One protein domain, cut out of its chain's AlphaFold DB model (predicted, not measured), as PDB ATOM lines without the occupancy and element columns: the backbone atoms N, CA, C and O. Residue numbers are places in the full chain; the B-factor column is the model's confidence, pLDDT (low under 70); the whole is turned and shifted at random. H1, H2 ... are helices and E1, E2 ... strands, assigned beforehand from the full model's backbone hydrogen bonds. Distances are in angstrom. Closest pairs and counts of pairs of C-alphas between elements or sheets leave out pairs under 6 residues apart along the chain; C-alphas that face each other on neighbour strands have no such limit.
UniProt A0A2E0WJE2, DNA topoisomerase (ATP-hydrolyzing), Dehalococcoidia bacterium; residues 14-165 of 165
ATOM      1  N   ILE A  14     300.182 586.664 286.638       89.88
ATOM      2  CA  ILE A  14     301.349 585.924 287.131       89.88
ATOM      3  C   ILE A  14     300.985 584.458 287.361       89.88
ATOM      4  O   ILE A  14     301.772 583.559 287.054       89.88
ATOM      5  N   LYS A  15     299.794 584.199 287.904       88.25
ATOM      6  CA  LYS A  15     299.276 582.841 288.079       88.25
ATOM      7  C   LYS A  15     298.905 582.207 286.744       88.25
ATOM      8  O   LYS A  15     299.303 581.070 286.493       88.25
ATOM      9  N   ASP A  16     298.166 582.934 285.915       89.81
ATOM     10  CA  ASP A  16     297.570 582.413 284.685       89.81
ATOM     11  C   ASP A  16     298.643 582.075 283.644       89.81
ATOM     12  O   ASP A  16     298.565 581.039 282.984       89.81
ATOM     13  N   LEU A  17     299.708 582.879 283.579       91.56
ATOM     14  CA  LEU A  17     300.885 582.620 282.746       91.56
ATOM     15  C   LEU A  17     301.971 581.796 283.457       91.56
ATOM     16  O   LEU A  17     303.039 581.573 282.893       91.56
ATOM     17  N   LYS A  18     301.714 581.319 284.684       89.69
ATOM     18  CA  LYS A  18     302.633 580.481 285.479       89.69
ATOM     19  C   LYS A  18     304.026 581.101 285.669       89.69
ATOM     20  O   LYS A  18     305.027 580.392 285.735       89.69
ATOM     21  N   LEU A  19     304.083 582.422 285.816       91.06
ATOM     22  CA  LEU A  19     305.324 583.184 285.996       91.06
ATOM     23  C   LEU A  19     305.878 583.102 287.428       91.06
ATOM     24  O   LEU A  19     306.960 583.616 287.698       91.06
ATOM     25  N   ARG A  20     305.159 582.449 288.356       91.38
ATOM     26  CA  ARG A  20     305.618 582.182 289.726       91.38
ATOM     27  C   ARG A  20     305.639 580.692 290.040       91.38
ATOM     28  O   ARG A  20     304.700 579.964 289.722       91.38
ATOM     29  N   LYS A  21     306.672 580.265 290.763       90.62
ATOM     30  CA  LYS A  21     306.770 578.938 291.377       90.62
ATOM     31  C   LYS A  21     307.254 579.087 292.815       90.62
ATOM     32  O   LYS A  21     308.214 579.805 293.069       90.62
ATOM     33  N   THR A  22     306.593 578.399 293.739       90.81
ATOM     34  CA  THR A  22     307.011 578.341 295.145       90.81
ATOM     35  C   THR A  22     308.050 577.241 295.329       90.81
ATOM     36  O   THR A  22     307.862 576.123 294.847       90.81
ATOM     37  N   PHE A  23     309.128 577.546 296.048       89.19
ATOM     38  CA  PHE A  23     310.132 576.574 296.476       89.19
ATOM     39  C   PHE A  23     310.098 576.455 297.999       89.19
ATOM     40  O   PHE A  23     310.053 577.463 298.701       89.19
ATOM     41  N   HIS A  24     310.111 575.224 298.508       87.62
ATOM     42  CA  HIS A  24     310.167 574.953 299.942       87.62
ATOM     43  C   HIS A  24     311.606 574.634 300.357       87.62
ATOM     44  O   HIS A  24     312.254 573.794 299.738       87.62
ATOM     45  N   THR A  25     312.085 575.267 301.427       87.12
ATOM     46  CA  THR A  25     313.443 575.100 301.980       87.12
ATOM     47  C   THR A  25     313.458 574.305 303.291       87.12
ATOM     48  O   THR A  25     314.430 574.322 304.033       87.12
ATOM     49  N   THR A  26     312.386 573.569 303.593       88.75
ATOM     50  CA  THR A  26     312.191 572.873 304.880       88.75
ATOM     51  C   THR A  26     313.015 571.589 305.048       88.75
ATOM     52  O   THR A  26     313.008 570.989 306.129       88.75
ATOM     53  N   ASN A  27     313.704 571.141 303.994       89.88
ATOM     54  CA  ASN A  27     314.404 569.860 303.943       89.88
ATOM     55  C   ASN A  27     315.896 570.025 303.597       89.88
ATOM     56  O   ASN A  27     316.353 569.575 302.551       89.88
ATOM     57  N   MET A  28     316.652 570.686 304.478       94.06
ATOM     58  CA  MET A  28     318.102 570.878 304.344       94.06
ATOM     59  C   MET A  28     318.874 569.860 305.194       94.06
ATOM     60  O   MET A  28     319.402 570.203 306.249       94.06
ATOM     61  N   HIS A  29     318.919 568.596 304.766       94.19
ATOM     62  CA  HIS A  29     319.757 567.575 305.409       94.19
ATOM     63  C   HIS A  29     321.101 567.456 304.689       94.19
ATOM     64  O   HIS A  29     321.131 567.250 303.476       94.19
ATOM     65  N   LEU A  30     322.205 567.562 305.425       95.25
ATOM     66  CA  LEU A  30     323.561 567.426 304.886       95.25
ATOM     67  C   LEU A  30     324.407 566.516 305.778       95.25
ATOM     68  O   LEU A  30     324.132 566.349 306.967       95.25
ATOM     69  N   PHE A  31     325.462 565.946 305.197       95.44
ATOM     70  CA  PHE A  31     326.473 565.214 305.949       95.44
ATOM     71  C   PHE A  31     327.430 566.193 306.625       95.44
ATOM     72  O   PHE A  31     328.167 566.921 305.962       95.44
ATOM     73  N   HIS A  32     327.445 566.171 307.950       94.19
ATOM     74  CA  HIS A  32     328.393 566.892 308.775       94.19
ATOM     75  C   HIS A  32     329.483 565.931 309.276       94.19
ATOM     76  O   HIS A  32     329.151 564.857 309.792       94.19
ATOM     77  N   PRO A  33     330.773 566.306 309.218       90.12
ATOM     78  CA  PRO A  33     331.884 565.423 309.583       90.12
ATOM     79  C   PRO A  33     331.831 564.904 311.027       90.12
ATOM     80  O   PRO A  33     332.339 563.823 311.299       90.12
ATOM     81  N   THR A  34     331.208 565.648 311.948       91.44
ATOM     82  CA  THR A  34     331.058 565.233 313.358       91.44
ATOM     83  C   THR A  34     329.625 564.907 313.777       91.44
ATOM     84  O   THR A  34     329.441 564.188 314.752       91.44
ATOM     85  N   LYS A  35     328.605 565.419 313.068       90.31
ATOM     86  CA  LYS A  35     327.185 565.278 313.460       90.31
ATOM     87  C   LYS A  35     326.460 564.200 312.634       90.31
ATOM     88  O   LYS A  35     325.309 563.897 312.920       90.31
ATOM     89  N   GLY A  36     327.108 563.619 311.617       93.62
ATOM     90  CA  GLY A  36     326.470 562.670 310.702       93.62
ATOM     91  C   GLY A  36     325.464 563.368 309.785       93.62
ATOM     92  O   GLY A  36     325.743 564.449 309.280       93.62
ATOM     93  N   ILE A  37     324.295 562.764 309.553       95.56
ATOM     94  CA  ILE A  37     323.212 563.419 308.805       95.56
ATOM     95  C   ILE A  37     322.548 564.445 309.727       95.56
ATOM     96  O   ILE A  37     321.875 564.072 310.686       95.56
ATOM     97  N   TYR A  38     322.724 565.730 309.428       95.44
ATOM     98  CA  TYR A  38     322.199 566.833 310.227       95.44
ATOM     99  C   TYR A  38     321.187 567.657 309.430       95.44
ATOM    100  O   TYR A  38     321.408 567.949 308.252       95.44
ATOM    101  N   LYS A  39     320.076 568.030 310.077       95.38
ATOM    102  CA  LYS A  39     319.042 568.897 309.502       95.38
ATOM    103  C   LYS A  39     319.297 570.346 309.901       95.38
ATOM    104  O   LYS A  39     319.204 570.681 311.077       95.38
ATOM    105  N   TYR A  40     319.539 571.193 308.913       95.25
ATOM    106  CA  TYR A  40     319.710 572.629 309.083       95.25
ATOM    107  C   TYR A  40     318.367 573.358 309.005       95.25
ATOM    108  O   TYR A  40     317.490 572.989 308.214       95.25
ATOM    109  N   THR A  41     318.210 574.397 309.821       94.19
ATOM    110  CA  THR A  41     316.999 575.232 309.851       94.19
ATOM    111  C   THR A  41     317.114 576.389 308.875       94.19
ATOM    112  O   THR A  41     316.137 576.732 308.208       94.19
ATOM    113  N   THR A  42     318.311 576.964 308.753       94.06
ATOM    114  CA  THR A  42     318.571 578.095 307.863       94.06
ATOM    115  C   THR A  42     319.860 577.894 307.053       94.06
ATOM    116  O   THR A  42     320.759 577.166 307.486       94.06
ATOM    117  N   PRO A  43     319.984 578.515 305.866       93.94
ATOM    118  CA  PRO A  43     321.220 578.470 305.082       93.94
ATOM    119  C   PRO A  43     322.444 579.047 305.812       93.94
ATOM    120  O   PRO A  43     323.572 578.632 305.551       93.94
ATOM    121  N   GLU A  44     322.246 579.987 306.735       95.88
ATOM    122  CA  GLU A  44     323.315 580.616 307.517       95.88
ATOM    123  C   GLU A  44     323.992 579.623 308.468       95.88
ATOM    124  O   GLU A  44     325.205 579.698 308.653       95.88
ATOM    125  N   GLU A  45     323.250 578.658 309.021       94.44
ATOM    126  CA  GLU A  45     323.828 577.588 309.844       94.44
ATOM    127  C   GLU A  45     324.792 576.716 309.024       94.44
ATOM    128  O   GLU A  45     325.876 576.366 309.492       94.44
ATOM    129  N   ILE A  46     324.430 576.419 307.770       95.19
ATOM    130  CA  ILE A  46     325.292 575.683 306.834       95.19
ATOM    131  C   ILE A  46     326.562 576.493 306.563       95.19
ATOM    132  O   ILE A  46     327.666 575.946 306.562       95.19
ATOM    133  N   LEU A  47     326.414 577.802 306.339       96.06
ATOM    134  CA  LEU A  47     327.540 578.693 306.083       96.06
ATOM    135  C   LEU A  47     328.474 578.789 307.295       96.06
ATOM    136  O   LEU A  47     329.688 578.782 307.112       96.06
ATOM    137  N   HIS A  48     327.936 578.847 308.513       95.25
ATOM    138  CA  HIS A  48     328.733 578.872 309.737       95.25
ATOM    139  C   HIS A  48     329.583 577.601 309.878       95.25
ATOM    140  O   HIS A  48     330.808 577.699 309.990       95.25
ATOM    141  N   ASP A  49     328.955 576.421 309.787       95.19
ATOM    142  CA  ASP A  49     329.658 575.131 309.837       95.19
ATOM    143  C   ASP A  49     330.720 575.047 308.718       95.19
ATOM    144  O   ASP A  49     331.855 574.618 308.944       95.19
ATOM    145  N   PHE A  50     330.394 575.517 307.507       94.62
ATOM    146  CA  PHE A  50     331.341 575.564 306.392       94.62
ATOM    147  C   PHE A  50     332.553 576.455 306.688       94.62
ATOM    148  O   PHE A  50     333.686 576.034 306.451       94.62
ATOM    149  N   VAL A  51     332.340 577.676 307.188       95.00
ATOM    150  CA  VAL A  51     333.414 578.639 307.478       95.00
ATOM    151  C   VAL A  51     334.359 578.087 308.543       95.00
ATOM    152  O   VAL A  51     335.577 578.153 308.365       95.00
ATOM    153  N   GLU A  52     333.821 577.495 309.608       94.31
ATOM    154  CA  GLU A  52     334.609 576.881 310.679       94.31
ATOM    155  C   GLU A  52     335.476 575.730 310.149       94.31
ATOM    156  O   GLU A  52     336.705 575.744 310.290       94.31
ATOM    157  N   LEU A  53     334.862 574.777 309.438       94.62
ATOM    158  CA  LEU A  53     335.576 573.658 308.821       94.62
ATOM    159  C   LEU A  53     336.639 574.146 307.837       94.62
ATOM    160  O   LEU A  53     337.750 573.606 307.793       94.62
ATOM    161  N   ARG A  54     336.323 575.168 307.041       95.19
ATOM    162  CA  ARG A  54     337.240 575.713 306.041       95.19
ATOM    163  C   ARG A  54     338.455 576.355 306.703       95.19
ATOM    164  O   ARG A  54     339.572 576.092 306.259       95.19
ATOM    165  N   LEU A  55     338.271 577.126 307.774       95.06
ATOM    166  CA  LEU A  55     339.373 577.734 308.529       95.06
ATOM    167  C   LEU A  55     340.320 576.682 309.110       95.06
ATOM    168  O   LEU A  55     341.537 576.808 308.954       95.06
ATOM    169  N   GLU A  56     339.781 575.620 309.705       95.50
ATOM    170  CA  GLU A  56     340.577 574.499 310.219       95.50
ATOM    171  C   GLU A  56     341.410 573.833 309.112       95.50
ATOM    172  O   GLU A  56     342.605 573.572 309.280       95.50
ATOM    173  N   HIS A  57     340.827 573.628 307.930       95.75
ATOM    174  CA  HIS A  57     341.562 573.084 306.788       95.75
ATOM    175  C   HIS A  57     342.633 574.044 306.258       95.75
ATOM    176  O   HIS A  57     343.703 573.588 305.857       95.75
ATOM    177  N   TYR A  58     342.411 575.362 306.294       96.88
ATOM    178  CA  TYR A  58     343.449 576.335 305.933       96.88
ATOM    179  C   TYR A  58     344.611 576.353 306.926       96.88
ATOM    180  O   TYR A  58     345.754 576.521 306.499       96.88
ATOM    181  N   LYS A  59     344.367 576.127 308.224       96.50
ATOM    182  CA  LYS A  59     345.448 575.938 309.207       96.50
ATOM    183  C   LYS A  59     346.290 574.709 308.859       96.50
ATOM    184  O   LYS A  59     347.509 574.825 308.756       96.50
ATOM    185  N   LYS A  60     345.642 573.567 308.596       97.19
ATOM    186  CA  LYS A  60     346.319 572.326 308.172       97.19
ATOM    187  C   LYS A  60     347.104 572.520 306.873       97.19
ATOM    188  O   LYS A  60     348.271 572.147 306.797       97.19
ATOM    189  N   ARG A  61     346.499 573.172 305.876       97.12
ATOM    190  CA  ARG A  61     347.153 573.507 304.604       97.12
ATOM    191  C   ARG A  61     348.374 574.394 304.821       97.12
ATOM    192  O   ARG A  61     349.414 574.118 304.238       97.12
ATOM    193  N   LYS A  62     348.270 575.439 305.648       96.31
ATOM    194  CA  LYS A  62     349.404 576.318 305.957       96.31
ATOM    195  C   LYS A  62     350.551 575.537 306.595       96.31
ATOM    196  O   LYS A  62     351.679 575.685 306.143       96.31
ATOM    197  N   ALA A  63     350.265 574.711 307.601       97.25
ATOM    198  CA  ALA A  63     351.280 573.891 308.260       97.25
ATOM    199  C   ALA A  63     351.997 572.964 307.267       97.25
ATOM    200  O   ALA A  63     353.221 572.926 307.240       97.25
ATOM    201  N   HIS A  64     351.244 572.291 306.391       97.75
ATOM    202  CA  HIS A  64     351.832 571.444 305.357       97.75
ATOM    203  C   HIS A  64     352.692 572.230 304.355       97.75
ATOM    204  O   HIS A  64     353.784 571.794 304.011       97.75
ATOM    205  N   LEU A  65     352.231 573.400 303.900       96.81
ATOM    206  CA  LEU A  65     353.002 574.238 302.976       96.81
ATOM    207  C   LEU A  65     354.309 574.735 303.596       96.81
ATOM    208  O   LEU A  65     355.311 574.803 302.893       96.81
ATOM    209  N   ILE A  66     354.302 575.071 304.889       97.44
ATOM    210  CA  ILE A  66     355.521 575.441 305.614       97.44
ATOM    211  C   ILE A  66     356.487 574.256 305.649       97.44
ATOM    212  O   ILE A  66     357.602 574.417 305.178       97.44
ATOM    213  N   ASP A  67     356.047 573.069 306.076       97.69
ATOM    214  CA  ASP A  67     356.896 571.863 306.125       97.69
ATOM    215  C   ASP A  67     357.530 571.532 304.760       97.69
ATOM    216  O   ASP A  67     358.719 571.228 304.658       97.69
ATOM    217  N   VAL A  68     356.755 571.647 303.678       97.12
ATOM    218  CA  VAL A  68     357.258 571.433 302.313       97.12
ATOM    219  C   VAL A  68     358.302 572.484 301.926       97.12
ATOM    220  O   VAL A  68     359.325 572.144 301.327       97.12
ATOM    221  N   LEU A  69     358.060 573.758 302.245       97.00
ATOM    222  CA  LEU A  69     358.983 574.849 301.927       97.00
ATOM    223  C   LEU A  69     360.250 574.810 302.785       97.00
ATOM    224  O   LEU A  69     361.320 575.084 302.252       97.00
ATOM    225  N   GLU A  70     360.157 574.427 304.059       97.06
ATOM    226  CA  GLU A  70     361.299 574.223 304.960       97.06
ATOM    227  C   GLU A  70     362.227 573.147 304.405       97.06
ATOM    228  O   GLU A  70     363.392 573.425 304.122       97.06
ATOM    229  N   LYS A  71     361.689 571.959 304.106       95.62
ATOM    230  CA  LYS A  71     362.460 570.861 303.501       95.62
ATOM    231  C   LYS A  71     363.106 571.267 302.181       95.62
ATOM    232  O   LYS A  71     364.252 570.907 301.909       95.62
ATOM    233  N   ARG A  72     362.389 572.032 301.351       95.69
ATOM    234  CA  ARG A  72     362.935 572.552 300.093       95.69
ATOM    235  C   ARG A  72     364.077 573.538 300.343       95.69
ATOM    236  O   ARG A  72     365.118 573.412 299.703       95.69
ATOM    237  N   ALA A  73     363.892 574.503 301.240       96.62
ATOM    238  CA  ALA A  73     364.893 575.515 301.559       96.62
ATOM    239  C   ALA A  73     366.166 574.884 302.140       96.62
ATOM    240  O   ALA A  73     367.266 575.221 301.698       96.62
ATOM    241  N   GLU A  74     366.027 573.909 303.040       95.31
ATOM    242  CA  GLU A  74     367.144 573.126 303.575       95.31
ATOM    243  C   GLU A  74     367.887 572.369 302.472       95.31
ATOM    244  O   GLU A  74     369.111 572.465 302.369       95.31
ATOM    245  N   LEU A  75     367.168 571.653 301.600       94.69
ATOM    246  CA  LEU A  75     367.777 570.886 300.513       94.69
ATOM    247  C   LEU A  75     368.533 571.790 299.529       94.69
ATOM    248  O   LEU A  75     369.682 571.504 299.180       94.69
ATOM    249  N   CYS A  76     367.912 572.894 299.107       95.25
ATOM    250  CA  CYS A  76     368.549 573.892 298.251       95.25
ATOM    251  C   CYS A  76     369.772 574.508 298.941       95.25
ATOM    252  O   CYS A  76     370.818 574.645 298.306       95.25
ATOM    253  N   GLY A  77     369.680 574.813 300.240       95.69
ATOM    254  CA  GLY A  77     370.782 575.339 301.045       95.69
ATOM    255  C   GLY A  77     371.961 574.372 301.148       95.69
ATOM    256  O   GLY A  77     373.103 574.769 300.919       95.69
ATOM    257  N   HIS A  78     371.706 573.087 301.409       95.69
ATOM    258  CA  HIS A  78     372.745 572.056 301.419       95.69
ATOM    259  C   HIS A  78     373.427 571.928 300.056       95.69
ATOM    260  O   HIS A  78     374.654 571.890 299.993       95.69
ATOM    261  N   LYS A  79     372.651 571.893 298.967       94.31
ATOM    262  CA  LYS A  79     373.188 571.754 297.609       94.31
ATOM    263  C   LYS A  79     374.029 572.966 297.201       94.31
ATOM    264  O   LYS A  79     375.143 572.795 296.717       94.31
ATOM    265  N   SER A  80     373.524 574.175 297.443       95.44
ATOM    266  CA  SER A  80     374.242 575.434 297.215       95.44
ATOM    267  C   SER A  80     375.565 575.461 297.986       95.44
ATOM    268  O   SER A  80     376.615 575.687 297.388       95.44
ATOM    269  N   LYS A  81     375.537 575.140 299.284       95.19
ATOM    270  CA  LYS A  81     376.730 575.098 300.135       95.19
ATOM    271  C   LYS A  81     377.734 574.042 299.672       95.19
ATOM    272  O   LYS A  81     378.923 574.331 299.624       95.19
ATOM    273  N   PHE A  82     377.277 572.845 299.310       95.69
ATOM    274  CA  PHE A  82     378.138 571.780 298.791       95.69
ATOM    275  C   PHE A  82     378.861 572.215 297.516       95.69
ATOM    276  O   PHE A  82     380.083 572.121 297.451       95.69
ATOM    277  N   VAL A  83     378.128 572.753 296.538       94.31
ATOM    278  CA  VAL A  83     378.718 573.250 295.290       94.31
ATOM    279  C   VAL A  83     379.719 574.373 295.570       94.31
ATOM    280  O   VAL A  83     380.837 574.300 295.070       94.31
ATOM    281  N   SER A  84     379.372 575.342 296.429       93.88
ATOM    282  CA  SER A  84     380.287 576.409 296.869       93.88
ATOM    283  C   SER A  84     381.584 575.865 297.464       93.88
ATOM    284  O   SER A  84     382.674 576.259 297.062       93.88
ATOM    285  N   MET A  85     381.484 574.903 298.384       94.81
ATOM    286  CA  MET A  85     382.664 574.330 299.027       94.81
ATOM    287  C   MET A  85     383.570 573.600 298.030       94.81
ATOM    288  O   MET A  85     384.794 573.661 298.141       94.81
ATOM    289  N   VAL A  86     382.984 572.930 297.034       93.69
ATOM    290  CA  VAL A  86     383.745 572.234 295.991       93.69
ATOM    291  C   VAL A  86     384.467 573.217 295.068       93.69
ATOM    292  O   VAL A  86     385.652 573.021 294.801       93.69
ATOM    293  N   ILE A  87     383.800 574.281 294.606       92.50
ATOM    294  CA  ILE A  87     384.424 575.274 293.709       92.50
ATOM    295  C   ILE A  87     385.480 576.128 294.421       92.50
ATOM    296  O   ILE A  87     386.495 576.470 293.823       92.50
ATOM    297  N   GLU A  88     385.279 576.429 295.707       93.06
ATOM    298  CA  GLU A  88     386.237 577.167 296.542       93.06
ATOM    299  C   GLU A  88     387.436 576.297 296.958       93.06
ATOM    300  O   GLU A  88     388.393 576.791 297.552       93.06
ATOM    301  N   GLY A  89     387.390 574.991 296.673       91.19
ATOM    302  CA  GLY A  89     388.427 574.030 297.043       91.19
ATOM    303  C   GLY A  89     388.444 573.664 298.529       91.19
ATOM    304  O   GLY A  89     389.347 572.948 298.962       91.19
ATOM    305  N   SER A  90     387.456 574.112 299.312       92.19
ATOM    306  CA  SER A  90     387.317 573.747 300.727       92.19
ATOM    307  C   SER A  90     386.806 572.319 300.926       92.19
ATOM    308  O   SER A  90     387.045 571.740 301.981       92.19
ATOM    309  N   LEU A  91     386.165 571.727 299.911       92.62
ATOM    310  CA  LEU A  91     385.798 570.312 299.865       92.62
ATOM    311  C   LEU A  91     386.298 569.662 298.570       92.62
ATOM    312  O   LEU A  91     385.779 569.910 297.483       92.62
ATOM    313  N   VAL A  92     387.271 568.761 298.677       91.88
ATOM    314  CA  VAL A  92     387.794 568.025 297.517       91.88
ATOM    315  C   VAL A  92     387.023 566.720 297.338       91.88
ATOM    316  O   VAL A  92     387.153 565.806 298.149       91.88
ATOM    317  N   VAL A  93     386.248 566.607 296.256       90.19
ATOM    318  CA  VAL A  93     385.457 565.396 295.935       90.19
ATOM    319  C   VAL A  93     386.163 564.442 294.966       90.19
ATOM    320  O   VAL A  93     385.913 563.236 294.978       90.19
ATOM    321  N   PHE A  94     387.075 564.948 294.133       88.19
ATOM    322  CA  PHE A  94     387.756 564.149 293.114       88.19
ATOM    323  C   PHE A  94     388.900 563.312 293.698       88.19
ATOM    324  O   PHE A  94     389.660 563.776 294.543       88.19
ATOM    325  N   LYS A  95     389.060 562.078 293.191       90.56
ATOM    326  CA  LYS A  95     390.163 561.155 293.535       90.56
ATOM    327  C   LYS A  95     390.266 560.836 295.041       90.56
ATOM    328  O   LYS A  95     391.357 560.604 295.558       90.56
ATOM    329  N   ARG A  96     389.132 560.786 295.747       91.88
ATOM    330  CA  ARG A  96     389.065 560.433 297.173       91.88
ATOM    331  C   ARG A  96     388.344 559.121 297.427       91.88
ATOM    332  O   ARG A  96     387.462 558.720 296.669       91.88
ATOM    333  N   LYS A  97     388.700 558.454 298.529       94.06
ATOM    334  CA  LYS A  97     387.937 557.301 299.016       94.06
ATOM    335  C   LYS A  97     386.592 557.782 299.553       94.06
ATOM    336  O   LYS A  97     386.550 558.710 300.359       94.06
ATOM    337  N   LYS A  98     385.510 557.103 299.161       90.56
ATOM    338  CA  LYS A  98     384.134 557.443 299.562       90.56
ATOM    339  C   LYS A  98     383.984 557.606 301.078       90.56
ATOM    340  O   LYS A  98     383.450 558.612 301.518       90.56
ATOM    341  N   GLN A  99     384.524 556.675 301.865       92.88
ATOM    342  CA  GLN A  99     384.433 556.723 303.330       92.88
ATOM    343  C   GLN A  99     385.067 557.983 303.936       92.88
ATOM    344  O   GLN A  99     384.503 558.575 304.849       92.88
ATOM    345  N   GLU A 100     386.224 558.412 303.427       93.38
ATOM    346  CA  GLU A 100     386.905 559.603 303.944       93.38
ATOM    347  C   GLU A 100     386.157 560.888 303.555       93.38
ATOM    348  O   GLU A 100     386.084 561.824 304.349       93.38
ATOM    349  N   LEU A 101     385.579 560.924 302.347       93.06
ATOM    350  CA  LEU A 101     384.733 562.028 301.894       93.06
ATOM    351  C   LEU A 101     383.456 562.127 302.741       93.06
ATOM    352  O   LEU A 101     383.110 563.203 303.216       93.06
ATOM    353  N   GLU A 102     382.785 561.003 302.981       92.62
ATOM    354  CA  GLU A 102     381.578 560.931 303.810       92.62
ATOM    355  C   GLU A 102     381.837 561.361 305.262       92.62
ATOM    356  O   GLU A 102     381.027 562.077 305.853       92.62
ATOM    357  N   GLN A 103     382.986 560.987 305.836       93.19
ATOM    358  CA  GLN A 103     383.395 561.453 307.166       93.19
ATOM    359  C   GLN A 103     383.559 562.975 307.220       93.19
ATOM    360  O   GLN A 103     383.146 563.602 308.195       93.19
ATOM    361  N   GLU A 104     384.129 563.586 306.186       93.25
ATOM    362  CA  GLU A 104     384.256 565.039 306.114       93.25
ATOM    363  C   GLU A 104     382.899 565.724 305.921       93.25
ATOM    364  O   GLU A 104     382.566 566.648 306.664       93.25
ATOM    365  N   MET A 105     382.075 565.220 304.999       93.25
ATOM    366  CA  MET A 105     380.732 565.742 304.734       93.25
ATOM    367  C   MET A 105     379.821 565.671 305.961       93.25
ATOM    368  O   MET A 105     379.016 566.579 306.162       93.25
ATOM    369  N   SER A 106     379.984 564.659 306.820       93.81
ATOM    370  CA  SER A 106     379.187 564.498 308.044       93.81
ATOM    371  C   SER A 106     379.277 565.675 309.020       93.81
ATOM    372  O   SER A 106     378.368 565.875 309.823       93.81
ATOM    373  N   LYS A 107     380.339 566.486 308.934       92.88
ATOM    374  CA  LYS A 107     380.518 567.691 309.756       92.88
ATOM    375  C   LYS A 107     379.669 568.868 309.274       92.88
ATOM    376  O   LYS A 107     379.410 569.786 310.045       92.88
ATOM    377  N   TYR A 108     379.280 568.867 308.000       92.56
ATOM    378  CA  TYR A 108     378.671 570.019 307.334       92.56
ATOM    379  C   TYR A 108     377.251 569.766 306.835       92.56
ATOM    380  O   TYR A 108     376.502 570.735 306.694       92.56
ATOM    381  N   PHE A 109     376.908 568.508 306.545       95.00
ATOM    382  CA  PHE A 109     375.670 568.118 305.880       95.00
ATOM    383  C   PHE A 109     374.995 566.943 306.600       95.00
ATOM    384  O   PHE A 109     375.653 565.928 306.866       95.00
ATOM    385  N   PRO A 110     373.684 567.031 306.876       94.19
ATOM    386  CA  PRO A 110     372.931 565.910 307.414       94.19
ATOM    387  C   PRO A 110     372.761 564.809 306.361       94.19
ATOM    388  O   PRO A 110     372.885 565.034 305.159       94.19
ATOM    389  N   LYS A 111     372.446 563.601 306.827       93.06
ATOM    390  CA  LYS A 111     372.013 562.511 305.952       93.06
ATOM    391  C   LYS A 111     370.528 562.662 305.639       93.06
ATOM    392  O   LYS A 111     369.739 562.880 306.555       93.06
ATOM    393  N   ILE A 112     370.158 562.457 304.381       90.56
ATOM    394  CA  ILE A 112     368.766 562.303 303.946       90.56
ATOM    395  C   ILE A 112     368.608 560.841 303.531       90.56
ATOM    396  O   ILE A 112     369.463 560.307 302.829       90.56
ATOM    397  N   ASP A 113     367.595 560.156 304.061       88.25
ATOM    398  CA  ASP A 113     367.379 558.714 303.852       88.25
ATOM    399  C   ASP A 113     368.624 557.844 304.148       88.25
ATOM    400  O   ASP A 113     368.878 556.813 303.528       88.25
ATOM    401  N   GLY A 114     369.433 558.272 305.126       89.75
ATOM    402  CA  GLY A 114     370.617 557.545 305.595       89.75
ATOM    403  C   GLY A 114     371.896 557.746 304.771       89.75
ATOM    404  O   GLY A 114     372.943 557.207 305.156       89.75
ATOM    405  N   ASN A 115     371.863 558.546 303.703       91.94
ATOM    406  CA  ASN A 115     373.007 558.799 302.823       91.94
ATOM    407  C   ASN A 115     373.150 560.290 302.428       91.94
ATOM    408  O   ASN A 115     372.372 561.147 302.851       91.94
ATOM    409  N   TRP A 116     374.193 560.599 301.649       94.12
ATOM    410  CA  TRP A 116     374.450 561.926 301.062       94.12
ATOM    411  C   TRP A 116     374.288 561.921 299.535       94.12
ATOM    412  O   TRP A 116     374.848 562.772 298.840       94.12
ATOM    413  N   ASP A 117     373.528 560.971 298.988       92.00
ATOM    414  CA  ASP A 117     373.387 560.786 297.541       92.00
ATOM    415  C   ASP A 117     372.739 562.009 296.881       92.00
ATOM    416  O   ASP A 117     373.056 562.340 295.741       92.00
ATOM    417  N   TYR A 118     371.906 562.747 297.619       92.94
ATOM    418  CA  TYR A 118     371.321 564.012 297.169       92.94
ATOM    419  C   TYR A 118     372.366 565.105 296.861       92.94
ATOM    420  O   TYR A 118     372.075 566.027 296.099       92.94
ATOM    421  N   LEU A 119     373.579 564.997 297.420       93.94
ATOM    422  CA  LEU A 119     374.726 565.862 297.118       93.94
ATOM    423  C   LEU A 119     375.691 565.185 296.144       93.94
ATOM    424  O   LEU A 119     376.113 565.799 295.167       93.94
ATOM    425  N   LEU A 120     376.025 563.915 296.379       91.50
ATOM    426  CA  LEU A 120     377.027 563.194 295.589       91.50
ATOM    427  C   LEU A 120     376.571 562.900 294.152       91.50
ATOM    428  O   LEU A 120     377.411 562.812 293.261       91.50
ATOM    429  N   ASN A 121     375.261 562.838 293.894       91.50
ATOM    430  CA  ASN A 121     374.706 562.714 292.542       91.50
ATOM    431  C   ASN A 121     374.601 564.063 291.801       91.50
ATOM    432  O   ASN A 121     373.932 564.161 290.766       91.50
ATOM    433  N   THR A 122     375.252 565.117 292.305       91.25
ATOM    434  CA  THR A 122     375.339 566.411 291.619       91.25
ATOM    435  C   THR A 122     376.129 566.259 290.320       91.25
ATOM    436  O   THR A 122     377.292 565.859 290.310       91.25
ATOM    437  N   LYS A 123     375.483 566.586 289.198       92.56
ATOM    438  CA  LYS A 123     376.077 566.479 287.861       92.56
ATOM    439  C   LYS A 123     377.206 567.493 287.687       92.56
ATOM    440  O   LYS A 123     377.092 568.614 288.164       92.56
ATOM    441  N   THR A 124     378.225 567.156 286.897       90.94
ATOM    442  CA  THR A 124     379.369 568.051 286.636       90.94
ATOM    443  C   THR A 124     378.956 569.418 286.068       90.94
ATOM    444  O   THR A 124     379.579 570.427 286.370       90.94
ATOM    445  N   VAL A 125     377.866 569.472 285.295       92.31
ATOM    446  CA  VAL A 125     377.310 570.729 284.762       92.31
ATOM    447  C   VAL A 125     376.840 571.693 285.859       92.31
ATOM    448  O   VAL A 125     376.799 572.892 285.642       92.31
ATOM    449  N   GLU A 126     376.500 571.203 287.050       91.31
ATOM    450  CA  GLU A 126     376.039 572.054 288.154       91.31
ATOM    451  C   GLU A 126     377.171 572.902 288.756       91.31
ATOM    452  O   GLU A 126     376.884 573.857 289.470       91.31
ATOM    453  N   TYR A 127     378.432 572.578 288.447       93.00
ATOM    454  CA  TYR A 127     379.603 573.357 288.854       93.00
ATOM    455  C   TYR A 127     380.001 574.437 287.832       93.00
ATOM    456  O   TYR A 127     381.006 575.105 288.052       93.00
ATOM    457  N   THR A 128     379.275 574.617 286.716       94.12
ATOM    458  CA  THR A 128     379.534 575.766 285.824       94.12
ATOM    459  C   THR A 128     379.055 577.060 286.473       94.12
ATOM    460  O   THR A 128     378.079 577.051 287.225       94.12
ATOM    461  N   ASP A 129     379.698 578.184 286.156       92.56
ATOM    462  CA  ASP A 129     379.407 579.480 286.781       92.56
ATOM    463  C   ASP A 129     377.923 579.870 286.692       92.56
ATOM    464  O   ASP A 129     377.329 580.340 287.669       92.56
ATOM    465  N   GLU A 130     377.274 579.626 285.549       94.94
ATOM    466  CA  GLU A 130     375.857 579.943 285.357       94.94
ATOM    467  C   GLU A 130     374.960 579.096 286.262       94.94
ATOM    468  O   GLU A 130     373.969 579.594 286.805       94.94
ATOM    469  N   ARG A 131     375.297 577.813 286.445       95.12
ATOM    470  CA  ARG A 131     374.516 576.886 287.271       95.12
ATOM    471  C   ARG A 131     374.765 577.109 288.753       95.12
ATOM    472  O   ARG A 131     373.799 577.090 289.510       95.12
ATOM    473  N   VAL A 132     375.995 577.418 289.157       94.19
ATOM    474  CA  VAL A 132     376.324 577.840 290.525       94.19
ATOM    475  C   VAL A 132     375.488 579.060 290.901       94.19
ATOM    476  O   VAL A 132     374.800 579.048 291.923       94.19
ATOM    477  N   LYS A 133     375.478 580.094 290.048       95.12
ATOM    478  CA  LYS A 133     374.679 581.299 290.285       95.12
ATOM    479  C   LYS A 133     373.187 580.978 290.383       95.12
ATOM    480  O   LYS A 133     372.539 581.402 291.335       95.12
ATOM    481  N   ALA A 134     372.662 580.173 289.459       95.38
ATOM    482  CA  ALA A 134     371.262 579.757 289.485       95.38
ATOM    483  C   ALA A 134     370.896 578.971 290.760       95.38
ATOM    484  O   ALA A 134     369.837 579.211 291.332       95.38
ATOM    485  N   LEU A 135     371.766 578.075 291.238       94.25
ATOM    486  CA  LEU A 135     371.558 577.317 292.479       94.25
ATOM    487  C   LEU A 135     371.553 578.221 293.715       94.25
ATOM    488  O   LEU A 135     370.747 578.026 294.623       94.25
ATOM    489  N   MET A 136     372.440 579.216 293.752       94.25
ATOM    490  CA  MET A 136     372.480 580.215 294.822       94.25
ATOM    491  C   MET A 136     371.207 581.059 294.843       94.25
ATOM    492  O   MET A 136     370.643 581.307 295.910       94.25
ATOM    493  N   ASP A 137     370.739 581.485 293.673       96.31
ATOM    494  CA  ASP A 137     369.509 582.260 293.549       96.31
ATOM    495  C   ASP A 137     368.276 581.409 293.891       96.31
ATOM    496  O   ASP A 137     367.384 581.892 294.585       96.31
ATOM    497  N   GLU A 138     368.255 580.123 293.528       95.56
ATOM    498  CA  GLU A 138     367.200 579.191 293.942       95.56
ATOM    499  C   GLU A 138     367.170 579.001 295.466       95.56
ATOM    500  O   GLU A 138     366.098 579.064 296.069       95.56
ATOM    501  N   ALA A 139     368.326 578.828 296.114       95.69
ATOM    502  CA  ALA A 139     368.402 578.709 297.569       95.69
ATOM    503  C   ALA A 139     367.918 579.985 298.278       95.69
ATOM    504  O   ALA A 139     367.189 579.910 299.271       95.69
ATOM    505  N   LYS A 140     368.263 581.169 297.758       96.75
ATOM    506  CA  LYS A 140     367.738 582.445 298.273       96.75
ATOM    507  C   LYS A 140     366.229 582.542 298.083       96.75
ATOM    508  O   LYS A 140     365.521 582.887 299.026       96.75
ATOM    509  N   GLN A 141     365.733 582.212 296.892       96.81
ATOM    510  CA  GLN A 141     364.310 582.285 296.586       96.81
ATOM    511  C   GLN A 141     363.497 581.331 297.467       96.81
ATOM    512  O   GLN A 141     362.472 581.738 298.004       96.81
ATOM    513  N   ALA A 142     363.983 580.108 297.697       96.69
ATOM    514  CA  ALA A 142     363.331 579.146 298.581       96.69
ATOM    515  C   ALA A 142     363.182 579.679 300.019       96.69
ATOM    516  O   ALA A 142     362.116 579.534 300.618       96.69
ATOM    517  N   ASN A 143     364.205 580.360 300.547       95.50
ATOM    518  CA  ASN A 143     364.133 581.004 301.863       95.50
ATOM    519  C   ASN A 143     363.149 582.185 301.884       95.50
ATOM    520  O   ASN A 143     362.353 582.309 302.812       95.50
ATOM    521  N   ILE A 144     363.143 583.021 300.840       97.19
ATOM    522  CA  ILE A 144     362.188 584.135 300.708       97.19
ATOM    523  C   ILE A 144     360.746 583.615 300.667       97.19
ATOM    524  O   ILE A 144     359.858 584.182 301.311       97.19
ATOM    525  N   ASP A 145     360.503 582.542 299.917       95.75
ATOM    526  CA  ASP A 145     359.181 581.932 299.788       95.75
ATOM    527  C   ASP A 145     358.713 581.334 301.120       95.75
ATOM    528  O   ASP A 145     357.564 581.549 301.518       95.75
ATOM    529  N   LEU A 146     359.608 580.658 301.846       96.50
ATOM    530  CA  LEU A 146     359.340 580.151 303.190       96.50
ATOM    531  C   LEU A 146     358.986 581.284 304.163       96.50
ATOM    532  O   LEU A 146     357.942 581.238 304.819       96.50
ATOM    533  N   GLU A 147     359.802 582.337 304.225       96.19
ATOM    534  CA  GLU A 147     359.540 583.488 305.092       96.19
ATOM    535  C   GLU A 147     358.199 584.150 304.766       96.19
ATOM    536  O   GLU A 147     357.419 584.487 305.664       96.19
ATOM    537  N   ARG A 148     357.900 584.318 303.473       96.06
ATOM    538  CA  ARG A 148     356.616 584.852 303.015       96.06
ATOM    539  C   ARG A 148     355.465 583.972 303.495       96.06
ATOM    540  O   ARG A 148     354.462 584.501 303.983       96.06
ATOM    541  N   MET A 149     355.598 582.653 303.389       94.44
ATOM    542  CA  MET A 149     354.573 581.700 303.806       94.44
ATOM    543  C   MET A 149     354.325 581.739 305.320       94.44
ATOM    544  O   MET A 149     353.172 581.752 305.763       94.44
ATOM    545  N   ILE A 150     355.388 581.828 306.124       94.00
ATOM    546  CA  ILE A 150     355.302 581.938 307.587       94.00
ATOM    547  C   ILE A 150     354.568 583.223 307.984       94.00
ATOM    548  O   ILE A 150     353.614 583.169 308.772       94.00
ATOM    549  N   ARG A 151     354.952 584.361 307.387       95.12
ATOM    550  CA  ARG A 151     354.349 585.681 307.649       95.12
ATOM    551  C   ARG A 151     352.886 585.763 307.208       95.12
ATOM    552  O   ARG A 151     352.097 586.489 307.810       95.12
ATOM    553  N   THR A 152     352.493 585.015 306.179       94.06
ATOM    554  CA  THR A 152     351.124 585.047 305.652       94.06
ATOM    555  C   THR A 152     350.168 584.297 306.578       94.06
ATOM    556  O   THR A 152     350.339 583.111 306.846       94.06
ATOM    557  N   SER A 153     349.123 584.954 307.081       94.75
ATOM    558  CA  SER A 153     348.116 584.278 307.912       94.75
ATOM    559  C   SER A 153     347.243 583.318 307.087       94.75
ATOM    560  O   SER A 153     346.985 583.561 305.909       94.75
ATOM    561  N   HIS A 154     346.723 582.258 307.714       92.25
ATOM    562  CA  HIS A 154     345.797 581.323 307.059       92.25
ATOM    563  C   HIS A 154     344.499 582.016 306.591       92.25
ATOM    564  O   HIS A 154     343.937 581.649 305.562       92.25
ATOM    565  N   ILE A 155     344.071 583.078 307.286       93.81
ATOM    566  CA  ILE A 155     342.948 583.934 306.874       93.81
ATOM    567  C   ILE A 155     343.304 584.716 305.604       93.81
ATOM    568  O   ILE A 155     342.496 584.806 304.683       93.81
ATOM    569  N   THR A 156     344.513 585.279 305.535       94.25
ATOM    570  CA  THR A 156     344.990 586.011 304.354       94.25
ATOM    571  C   THR A 156     345.060 585.091 303.141       94.25
ATOM    572  O   THR A 156     344.588 585.481 302.077       94.25
ATOM    573  N   MET A 157     345.563 583.862 303.307       94.81
ATOM    574  CA  MET A 157     345.566 582.854 302.240       94.81
ATOM    575  C   MET A 157     344.160 582.616 301.695       94.81
ATOM    576  O   MET A 157     343.947 582.664 300.489       94.81
ATOM    577  N   TRP A 158     343.183 582.408 302.583       95.31
ATOM    578  CA  TRP A 158     341.812 582.168 302.153       95.31
ATOM    579  C   TRP A 158     341.204 583.386 301.446       95.31
ATOM    580  O   TRP A 158     340.583 583.239 300.396       95.31
ATOM    581  N   LYS A 159     341.443 584.600 301.955       94.31
ATOM    582  CA  LYS A 159     341.008 585.841 301.293       94.31
ATOM    583  C   LYS A 159     341.599 585.993 299.891       94.31
ATOM    584  O   LYS A 159     340.908 586.486 299.006       94.31
ATOM    585  N   MET A 160     342.860 585.612 299.694       93.50
ATOM    586  CA  MET A 160     343.497 585.638 298.374       93.50
ATOM    587  C   MET A 160     342.866 584.617 297.432       93.50
ATOM    588  O   MET A 160     342.539 584.974 296.308       93.50
ATOM    589  N   ASP A 161     342.631 583.389 297.901       93.44
ATOM    590  CA  ASP A 161     341.987 582.351 297.092       93.44
ATOM    591  C   ASP A 161     340.577 582.773 296.656       93.44
ATOM    592  O   ASP A 161     340.246 582.626 295.488       93.44
ATOM    593  N   ILE A 162     339.775 583.369 297.550       93.06
ATOM    594  CA  ILE A 162     338.431 583.874 297.207       93.06
ATOM    595  C   ILE A 162     338.499 584.967 296.135       93.06
ATOM    596  O   ILE A 162     337.649 585.010 295.256       93.06
ATOM    597  N   LYS A 163     339.490 585.865 296.200       94.00
ATOM    598  CA  LYS A 163     339.651 586.937 295.203       94.00
ATOM    599  C   LYS A 163     340.067 586.426 293.824       94.00
ATOM    600  O   LYS A 163     339.900 587.153 292.852       94.00
ATOM    601  N   ASN A 164     340.647 585.231 293.772       87.00
ATOM    602  CA  ASN A 164     341.152 584.607 292.556       87.00
ATOM    603  C   ASN A 164     340.197 583.528 292.002       87.00
ATOM    604  O   ASN A 164     340.583 582.832 291.063       87.00
ATOM    605  N   MET A 165     339.009 583.356 292.596       76.56
ATOM    606  CA  MET A 165     337.916 582.527 292.062       76.56
ATOM    607  C   MET A 165     337.076 583.319 291.066       76.56
ATOM    608  O   MET A 165     336.638 582.688 290.081       76.56
TER     609      MET A 165
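AT A GLANCE: This is residues 14 to 165 of the 165 residues of the protein "DNA topoisomerase (ATP-hydrolyzing)" of Dehalococcoidia bacterium (UniProt A0A2E0WJE2). One very long helix, H1, is the spine of this domain, with a small hairpin of two strands, E1 and E2, at its beginning and a loose group of short helices, H2, H3 and H4, around its other end. H5 folds back along the later part of H1; H6 then turns across it, and residues 159 to 165 stick out, as does the leading tail, residues 14 to 24, beyond the hairpin. The printed part has 152 residues with two named strands and six named helices, in the order E1, E2, H1, H2, H3, H4, H5, H6; the sheet, E1 - E2, is antiparallel and the class is mostly helix. The whole is extended, with a radius of gyration of the C-alphas of 27.5 A and spans of 94 by 33 by 26 A.

HOW THE PARTS SIT: E1, residues 28 to 32, and E2, residues 36 to 40, form an antiparallel hairpin at 145 degrees; N 30 and O 38 are 3.0 A apart and N 40 and O 28 are 2.8 A apart, within hydrogen-bond range. E1 and H1, residues 43 to 87, are near each other, with 8 pairs of C-alphas within 10 A. H1 is the hub, touching four helices. H5, residues 129 to 151, touches it at a shallow tilt of 29 degrees, opposite ways; the closest C-alphas, of Cys 76 and Ala 139, are 4.9 A apart. H6, residues 154 to 163, touches residues 55 to 62 of H1 alone, about perpendicular at 75 degrees; the closest C-alphas, of Tyr 58 and His 154, are 5.6 A apart. H3, residues 117 to 120, touches H1, with the closest C-alphas, of Lys 79 and Leu 119, 6.1 A apart. H4, residues 124 to 127, only just touches H1, with 3 pairs of C-alphas within 8 A; the closest, of Val 83 and Tyr 127, are 6.5 A apart. H2, residues 98 to 105, touches no helix. In H1, H2, H5 and H6 every O i to N i+4 pair is within hydrogen-bond range; H3 and H4 are too short for such a pair.

IN THESE COORDINATES: E1 begins at C-alpha 28, (318.102, 570.878, 304.344), and is 11.9 A long; E2 is 12.1 A. H1 runs 64.3 A to C-alpha 87 at (384.424, 575.274, 293.709). H2 is 10.4 A long, H3 4.8 A, H4 5.8 A and H5 33.2 A. H6, 14.5 A, ends at C-alpha 163, (339.651, 586.937, 295.203).

THE WHOLE: The two C-alphas farthest apart, of Asp 16 and Lys 95, are 95.4 A apart. Without the stretches that stand free, the body spans 79 by 28 by 23 A. The printed part has no cut, and the link from H2 to H3, 11 residues, is long. The mean pLDDT of the printed part is 93.6, and no printed residue is under 70.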